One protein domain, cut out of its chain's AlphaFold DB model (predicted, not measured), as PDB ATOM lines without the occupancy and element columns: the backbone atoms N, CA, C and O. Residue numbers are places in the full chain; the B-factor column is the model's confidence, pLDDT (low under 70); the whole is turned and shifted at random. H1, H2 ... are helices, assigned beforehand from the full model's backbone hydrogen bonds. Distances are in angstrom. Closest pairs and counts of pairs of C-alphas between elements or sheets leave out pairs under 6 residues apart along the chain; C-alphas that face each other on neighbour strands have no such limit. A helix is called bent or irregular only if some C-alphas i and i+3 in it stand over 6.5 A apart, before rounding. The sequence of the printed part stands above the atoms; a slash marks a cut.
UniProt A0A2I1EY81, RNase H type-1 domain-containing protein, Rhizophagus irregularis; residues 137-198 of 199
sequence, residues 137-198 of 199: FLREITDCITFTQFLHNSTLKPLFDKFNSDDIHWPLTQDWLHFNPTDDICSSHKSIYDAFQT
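What this domain is: This is residues 137 to 198 of the 199 residues of the protein "RNase H type-1 domain-containing protein" of Rhizophagus irregularis (UniProt A0A2I1EY81). The model is an open, bent chain of four separate helices with no core, shaped somewhat like a horseshoe. H1 makes one long arm, H2 sits at the corner where the chain turns, H3 runs along the far part of the curve, and H4 at the other end folds back towards the empty middle. The printed part has 62 residues with four named helices, in the order H1, H2, H3, H4, and no named strand; 37 residues are in the named helices, and the class is all helix. The whole is extended, with a radius of gyration of the C-alphas of 16.9 A and spans of 46 by 32 by 19 A.

Where its parts are: H1, residues 137 to 151, is the longest helix with 15 residues and measures 21.3 A from its first C-alpha at (7.990, 66.153, 21.075) to its last at (8.914, 47.493, 31.210). H2 follows with residues 157 to 160. H3, residues 170 to 178, measures 12.1 A and begins with C-alpha 170 at (22.392, 45.796, 20.180). H4, residues 188 to 196, measures 13.4 A and ends with C-alpha 196 at (6.513, 46.210, 3.807).

How they stand to each other: No helix touches another. H1 and H2 are close but not clearly touching, with 1 pair of C-alphas within 8 A; their closest C-alphas, those of Leu 151 and Lys 157, are 7.9 A apart. H2 and H3 are apart, and so are H3 and H4. H1 is apart from H3 and from H4, and H2 is apart from H4. Residues 137 to 150 of H1 stand free, as do residues 161 to 179, of which 170 to 178 belong to H3, and residues 191 to 198, of which 191 to 196 belong to H4. In H1 and H3 every O i to N i+4 pair is within hydrogen-bond range; in H4 4 of 5 are, and H2 is too short for such a pair.

The domain as a whole: The two C-alphas farthest apart are those of Ser 154 and Asp 183, at 46.3 A, and the first and last printed C-alphas, those of Phe 137 and Thr 198, are 21.5 A apart. The printed part has no cut. The link from H1 to H2 is tight, with 5 residues, and the links from H2 to H3 and from H3 to H4 are short, with 9 residues each. The mean pLDDT of the printed part is 74.2; residues 164 to 166, residue 180 and residues 183 to 198 are under 70, and H4 has a mean of 56.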
ATOM      1  N   PHE A 137       7.102  66.171  19.916       85.06
ATOM      2  CA  PHE A 137       7.990  66.153  21.075       85.06
ATOM      3  C   PHE A 137       7.298  65.653  22.355       85.06
ATOM      4  O   PHE A 137       7.790  64.753  23.029       85.06
ATOM      5  N   LEU A 138       6.118  66.191  22.682       85.31
ATOM      6  CA  LEU A 138       5.361  65.749  23.859       85.31
ATOM      7  C   LEU A 138       4.884  64.296  23.740       85.31
ATOM      8  O   LEU A 138       4.815  63.585  24.743       85.31
ATOM      9  N   ARG A 139       4.553  63.853  22.523       87.81
ATOM     10  CA  ARG A 139       4.184  62.462  22.261       87.81
ATOM     11  C   ARG A 139       5.366  61.534  22.499       87.81
ATOM     12  O   ARG A 139       5.201  60.598  23.256       87.81
ATOM     13  N   GLU A 140       6.542  61.845  21.958       87.94
ATOM     14  CA  GLU A 140       7.768  61.060  22.164       87.94
ATOM     15  C   GLU A 140       8.072  60.883  23.660       87.94
ATOM     16  O   GLU A 140       8.333  59.774  24.113       87.94
ATOM     17  N   ILE A 141       7.925  61.944  24.462       87.12
ATOM     18  CA  ILE A 141       8.066  61.852  25.924       87.12
ATOM     19  C   ILE A 141       7.018  60.913  26.529       87.12
ATOM     20  O   ILE A 141       7.343  60.071  27.367       87.12
ATOM     21  N   THR A 142       5.756  61.066  26.129       90.44
ATOM     22  CA  THR A 142       4.655  60.238  26.638       90.44
ATOM     23  C   THR A 142       4.866  58.770  26.284       90.44
ATOM     24  O   THR A 142       4.681  57.905  27.137       90.44
ATOM     25  N   ASP A 143       5.309  58.493  25.062       89.44
ATOM     26  CA  ASP A 143       5.620  57.156  24.573       89.44
ATOM     27  C   ASP A 143       6.782  56.556  25.378       89.44
ATOM     28  O   ASP A 143       6.666  55.429  25.853       89.44
ATOM     29  N   CYS A 144       7.847  57.319  25.656       87.06
ATOM     30  CA  CYS A 144       8.946  56.876  26.523       87.06
ATOM     31  C   CYS A 144       8.484  56.548  27.950       87.06
ATOM     32  O   CYS A 144       8.882  55.523  28.510       87.06
ATOM     33  N   ILE A 145       7.638  57.391  28.551       89.88
ATOM     34  CA  ILE A 145       7.067  57.138  29.884       89.88
ATOM     35  C   ILE A 145       6.217  55.866  29.855       89.88
ATOM     36  O   ILE A 145       6.361  55.007  30.724       89.88
ATOM     37  N   THR A 146       5.363  55.728  28.843       90.94
ATOM     38  CA  THR A 146       4.461  54.582  28.681       90.94
ATOM     39  C   THR A 146       5.254  53.290  28.487       90.94
ATOM     40  O   THR A 146       4.971  52.284  29.134       90.94
ATOM     41  N   PHE A 147       6.303  53.327  27.666       88.19
ATOM     42  CA  PHE A 147       7.218  52.207  27.465       88.19
ATOM     43  C   PHE A 147       7.967  51.848  28.753       88.19
ATOM     44  O   PHE A 147       8.058  50.679  29.117       88.19
ATOM     45  N   THR A 148       8.428  52.845  29.510       86.69
ATOM     46  CA  THR A 148       9.070  52.615  30.812       86.69
ATOM     47  C   THR A 148       8.105  51.944  31.791       86.69
ATOM     48  O   THR A 148       8.475  50.980  32.458       86.69
ATOM     49  N   GLN A 149       6.853  52.402  31.866       88.56
ATOM     50  CA  GLN A 149       5.820  51.774  32.698       88.56
ATOM     51  C   GLN A 149       5.522  50.338  32.256       88.56
ATOM     52  O   GLN A 149       5.353  49.463  33.102       88.56
ATOM     53  N   PHE A 150       5.499  50.088  30.946       86.94
ATOM     54  CA  PHE A 150       5.353  48.751  30.382       86.94
ATOM     55  C   PHE A 150       6.492  47.818  30.824       86.94
ATOM     56  O   PHE A 150       6.210  46.719  31.300       86.94
ATOM     57  N   LEU A 151       7.750  48.269  30.758       82.62
ATOM     58  CA  LEU A 151       8.914  47.493  31.210       82.62
ATOM     59  C   LEU A 151       8.880  47.180  32.715       82.62
ATOM     60  O   LEU A 151       9.283  46.098  33.133       82.62
ATOM     61  N   HIS A 152       8.367  48.096  33.537       82.19
ATOM     62  CA  HIS A 152       8.275  47.916  34.992       82.19
ATOM     63  C   HIS A 152       6.976  47.231  35.447       82.19
ATOM     64  O   HIS A 152       6.709  47.138  36.647       82.19
ATOM     65  N   ASN A 153       6.149  46.751  34.516       85.94
ATOM     66  CA  ASN A 153       4.887  46.106  34.843       85.94
ATOM     67  C   ASN A 153       5.127  44.756  35.541       85.94
ATOM     68  O   ASN A 153       5.595  43.792  34.934       85.94
ATOM     69  N   SER A 154       4.743  44.665  36.818       84.81
ATOM     70  CA  SER A 154       4.940  43.475  37.657       84.81
ATOM     71  C   SER A 154       4.290  42.209  37.098       84.81
ATOM     72  O   SER A 154       4.793  41.114  37.330       84.81
ATOM     73  N   THR A 155       3.198  42.342  36.345       86.44
ATOM     74  CA  THR A 155       2.493  41.211  35.726       86.44
ATOM     75  C   THR A 155       3.268  40.636  34.541       86.44
ATOM     76  O   THR A 155       3.181  39.442  34.268       86.44
ATOM     77  N   LEU A 156       4.047  41.473  33.850       83.31
ATOM     78  CA  LEU A 156       4.895  41.075  32.722       83.31
ATOM     79  C   LEU A 156       6.311  40.689  33.160       83.31
ATOM     80  O   LEU A 156       7.065  40.133  32.368       83.31
ATOM     81  N   LYS A 157       6.664  40.910  34.429       81.38
ATOM     82  CA  LYS A 157       7.975  40.562  34.983       81.38
ATOM     83  C   LYS A 157       8.393  39.102  34.723       81.38
ATOM     84  O   LYS A 157       9.501  38.920  34.240       81.38
ATOM     85  N   PRO A 158       7.525  38.076  34.873       83.94
ATOM     86  CA  PRO A 158       7.898  36.695  34.541       83.94
ATOM     87  C   PRO A 158       8.216  36.460  33.056       83.94
ATOM     88  O   PRO A 158       8.872  35.478  32.718       83.94
ATOM     89  N   LEU A 159       7.700  37.309  32.158       80.25
ATOM     90  CA  LEU A 159       8.034  37.282  30.736       80.25
ATOM     91  C   LEU A 159       9.414  37.913  30.521       80.25
ATOM     92  O   LEU A 159      10.251  37.301  29.872       80.25
ATOM     93  N   PHE A 160       9.669  39.088  31.096       78.06
ATOM     94  CA  PHE A 160      10.969  39.754  30.984       78.06
ATOM     95  C   PHE A 160      12.096  38.954  31.651       78.06
ATOM     96  O   PHE A 160      13.160  38.821  31.068       78.06
ATOM     97  N   ASP A 161      11.842  38.307  32.790       77.88
ATOM     98  CA  ASP A 161      12.815  37.429  33.458       77.88
ATOM     99  C   ASP A 161      13.197  36.201  32.597       77.88
ATOM    100  O   ASP A 161      14.240  35.587  32.819       77.88
ATOM    101  N   LYS A 162      12.366  35.818  31.610       79.00
ATOM    102  CA  LYS A 162      12.676  34.744  30.645       79.00
ATOM    103  C   LYS A 162      13.513  35.209  29.455       79.00
ATOM    104  O   LYS A 162      14.104  34.361  28.792       79.00
ATOM    105  N   PHE A 163      13.522  36.505  29.157       72.50
ATOM    106  CA  PHE A 163      14.233  37.084  28.021       72.50
ATOM    107  C   PHE A 163      15.269  38.068  28.555       72.50
ATOM    108  O   PHE A 163      14.957  39.225  28.827       72.50
ATOM    109  N   ASN A 164      16.502  37.599  28.729       68.25
ATOM    110  CA  ASN A 164      17.570  38.428  29.265       68.25
ATOM    111  C   ASN A 164      17.881  39.560  28.275       68.25
ATOM    112  O   ASN A 164      18.172  39.311  27.106       68.25
ATOM    113  N   SER A 165      17.835  40.816  28.724       64.25
ATOM    114  CA  SER A 165      18.141  41.978  27.870       64.25
ATOM    115  C   SER A 165      19.583  41.980  27.356       64.25
ATOM    116  O   SER A 165      19.869  42.618  26.344       64.25
ATOM    117  N   ASP A 166      20.466  41.256  28.045       66.56
ATOM    118  CA  ASP A 166      21.882  41.106  27.712       66.56
ATOM    119  C   ASP A 166      22.122  40.108  26.565       66.56
ATOM    120  O   ASP A 166      23.198  40.110  25.969       66.56
ATOM    121  N   ASP A 167      21.120  39.292  26.207       70.56
ATOM    122  CA  ASP A 167      21.216  38.347  25.084       70.56
ATOM    123  C   ASP A 167      21.062  39.053  23.722       70.56
ATOM    124  O   ASP A 167      21.373  38.481  22.673       70.56
ATOM    125  N   ILE A 168      20.589  40.307  23.711       73.50
ATOM    126  CA  ILE A 168      20.445  41.108  22.493       73.50
ATOM    127  C   ILE A 168      21.743  41.877  22.244       73.50
ATOM    128  O   ILE A 168      22.062  42.851  22.925       73.50
ATOM    129  N   HIS A 169      22.480  41.481  21.204       82.00
ATOM    130  CA  HIS A 169      23.666  42.208  20.755       82.00
ATOM    131  C   HIS A 169      23.269  43.479  19.985       82.00
ATOM    132  O   HIS A 169      23.305  43.519  18.752       82.00
ATOM    133  N   TRP A 170      22.906  44.532  20.722       79.50
ATOM    134  CA  TRP A 170      22.392  45.796  20.180       79.50
ATOM    135  C   TRP A 170      23.208  46.400  19.028       79.50
ATOM    136  O   TRP A 170      22.575  46.814  18.057       79.50
ATOM    137  N   PRO A 171      24.560  46.402  19.041       84.31
ATOM    138  CA  PRO A 171      25.328  46.902  17.898       84.31
ATOM    139  C   PRO A 171      25.073  46.106  16.612       84.31
ATOM    140  O   PRO A 171      24.905  46.684  15.550       84.31
ATOM    141  N   LEU A 172      24.941  44.780  16.718       82.00
ATOM    142  CA  LEU A 172      24.698  43.916  15.556       82.00
ATOM    143  C   LEU A 172      23.254  44.058  15.070       82.00
ATOM    144  O   LEU A 172      22.999  44.052  13.871       82.00
ATOM    145  N   THR A 173      22.303  44.218  15.993       81.69
ATOM    146  CA  THR A 173      20.911  44.532  15.650       81.69
ATOM    147  C   THR A 173      20.811  45.871  14.921       81.69
ATOM    148  O   THR A 173      20.102  45.966  13.926       81.69
ATOM    149  N   GLN A 174      21.542  46.889  15.380       80.75
ATOM    150  CA  GLN A 174      21.614  48.192  14.727       80.75
ATOM    151  C   GLN A 174      22.246  48.085  13.332       80.75
ATOM    152  O   GLN A 174      21.658  48.577  12.369       80.75
ATOM    153  N   ASP A 175      23.391  47.412  13.206       81.44
ATOM    154  CA  ASP A 175      24.058  47.193  11.918       81.44
ATOM    155  C   ASP A 175      23.142  46.457  10.939       81.44
ATOM    156  O   ASP A 175      23.068  46.820   9.769       81.44
ATOM    157  N   TRP A 176      22.381  45.470  11.420       81.19
ATOM    158  CA  TRP A 176      21.410  44.739  10.612       81.19
ATOM    159  C   TRP A 176      20.230  45.607  10.162       81.19
ATOM    160  O   TRP A 176      19.830  45.542   9.004       81.19
ATOM    161  N   LEU A 177      19.692  46.452  11.046       74.88
ATOM    162  CA  LEU A 177      18.608  47.381  10.708       74.88
ATOM    163  C   LEU A 177      19.059  48.483   9.737       74.88
ATOM    164  O   LEU A 177      18.252  48.987   8.960       74.88
ATOM    165  N   HIS A 178      20.338  48.863   9.766       75.50
ATOM    166  CA  HIS A 178      20.909  49.846   8.844       75.50
ATOM    167  C   HIS A 178      21.549  49.232   7.596       75.50
ATOM    168  O   HIS A 178      21.890  49.973   6.668       75.50
ATOM    169  N   PHE A 179      21.685  47.906   7.544       78.62
ATOM    170  CA  PHE A 179      22.258  47.204   6.409       78.62
ATOM    171  C   PHE A 179      21.427  47.473   5.154       78.62
ATOM    172  O   PHE A 179      20.246  47.135   5.064       78.62
ATOM    173  N   ASN A 180      22.057  48.101   4.165       69.81
ATOM    174  CA  ASN A 180      21.475  48.298   2.851       69.81
ATOM    175  C   ASN A 180      22.073  47.256   1.897       69.81
ATOM    176  O   ASN A 180      23.248  47.380   1.560       69.81
ATOM    177  N   PRO A 181      21.304  46.257   1.430       70.25
ATOM    178  CA  PRO A 181      21.797  45.280   0.462       70.25
ATOM    179  C   PRO A 181      21.945  45.861  -0.953       70.25
ATOM    180  O   PRO A 181      22.341  45.139  -1.864       70.25
ATOM    181  N   THR A 182      21.580  47.130  -1.163       71.19
ATOM    182  CA  THR A 182      21.712  47.819  -2.450       71.19
ATOM    183  C   THR A 182      22.868  48.814  -2.415       71.19
ATOM    184  O   THR A 182      23.060  49.502  -1.414       71.19
ATOM    185  N   ASP A 183      23.602  48.920  -3.526       64.88
ATOM    186  CA  ASP A 183      24.785  49.790  -3.666       64.88
ATOM    187  C   ASP A 183      24.455  51.300  -3.650       64.88
ATOM    188  O   ASP A 183      25.357  52.135  -3.634       64.88
ATOM    189  N   ASP A 184      23.169  51.666  -3.659       59.34
ATOM    190  CA  ASP A 184      22.694  53.049  -3.709       59.34
ATOM    191  C   ASP A 184      22.000  53.448  -2.393       59.34
ATOM    192  O   ASP A 184      21.117  52.754  -1.873       59.34
ATOM    193  N   ILE A 185      22.407  54.601  -1.858       55.78
ATOM    194  CA  ILE A 185      21.916  55.208  -0.613       55.78
ATOM    195  C   ILE A 185      20.424  55.575  -0.738       55.78
ATOM    196  O   ILE A 185      19.696  55.503   0.252       55.78
ATOM    197  N   CYS A 186      19.956  55.888  -1.952       51.47
ATOM    198  CA  CYS A 186      18.573  56.257  -2.274       51.47
ATOM    199  C   CYS A 186      17.951  55.320  -3.324       51.47
ATOM    200  O   CYS A 186      17.256  55.769  -4.239       51.47
ATOM    201  N   SER A 187      18.174  54.006  -3.218       57.41
ATOM    202  CA  SER A 187      17.585  53.072  -4.181       57.41
ATOM    203  C   SER A 187      16.055  52.997  -4.031       57.41
ATOM    204  O   SER A 187      15.508  52.785  -2.945       57.41
ATOM    205  N   SER A 188      15.335  53.139  -5.148       59.03
ATOM    206  CA  SER A 188      13.879  52.937  -5.213       59.03
ATOM    207  C   SER A 188      13.469  51.533  -4.754       59.03
ATOM    208  O   SER A 188      12.385  51.351  -4.202       59.03
ATOM    209  N   HIS A 189      14.362  50.553  -4.920       56.78
ATOM    210  CA  HIS A 189      14.201  49.183  -4.450       56.78
ATOM    211  C   HIS A 189      14.198  49.069  -2.917       56.78
ATOM    212  O   HIS A 189      13.395  48.304  -2.383       56.78
ATOM    213  N   LYS A 190      15.020  49.853  -2.203       55.78
ATOM    214  CA  LYS A 190      15.039  49.880  -0.731       55.78
ATOM    215  C   LYS A 190      13.753  50.477  -0.157       55.78
ATOM    216  O   LYS A 190      13.140  49.874   0.716       55.78
ATOM    217  N   SER A 191      13.278  51.585  -0.729       59.41
ATOM    218  CA  SER A 191      12.010  52.219  -0.326       59.41
ATOM    219  C   SER A 191      10.797  51.290  -0.462       59.41
ATOM    220  O   SER A 191       9.843  51.408   0.303       59.41
ATOM    221  N   ILE A 192      10.822  50.363  -1.425       56.66
ATOM    222  CA  ILE A 192       9.776  49.343  -1.581       56.66
ATOM    223  C   ILE A 192       9.883  48.291  -0.471       56.66
ATOM    224  O   ILE A 192       8.858  47.903   0.075       56.66
ATOM    225  N   TYR A 193      11.094  47.849  -0.122       56.50
ATOM    226  CA  TYR A 193      11.318  46.834   0.913       56.50
ATOM    227  C   TYR A 193      10.935  47.338   2.317       56.50
ATOM    228  O   TYR A 193      10.225  46.647   3.048       56.50
ATOM    229  N   ASP A 194      11.314  48.575   2.650       57.19
ATOM    230  CA  ASP A 194      11.019  49.200   3.948       57.19
ATOM    231  C   ASP A 194       9.512  49.462   4.137       57.19
ATOM    232  O   ASP A 194       8.988  49.341   5.244       57.19
ATOM    233  N   ALA A 195       8.774  49.736   3.052       53.69
ATOM    234  CA  ALA A 195       7.322  49.930   3.098       53.69
ATOM    235  C   ALA A 195       6.546  48.670   3.538       53.69
ATOM    236  O   ALA A 195       5.423  48.787   4.035       53.69
ATOM    237  N   PHE A 196       7.128  47.474   3.384       46.16
ATOM    238  CA  PHE A 196       6.513  46.210   3.807       46.16
ATOM    239  C   PHE A 196       6.831  45.814   5.256       46.16
ATOM    240  O   PHE A 196       6.124  44.973   5.803       46.16
ATOM    241  N   GLN A 197       7.840  46.415   5.899       47.31
ATOM    242  CA  GLN A 197       8.192  46.116   7.297       47.31
ATOM    243  C   GLN A 197       7.332  46.862   8.334       47.31
ATOM    244  O   GLN A 197       7.402  46.549   9.517       47.31
ATOM    245  N   THR A 198       6.512  47.832   7.917       34.25
ATOM    246  CA  THR A 198       5.657  48.651   8.805       34.25
ATOM    247  C   THR A 198       4.218  48.141   9.003       34.25
ATOM    248  O   THR A 198       3.342  48.929   9.362       34.25
TER     249      THR A 198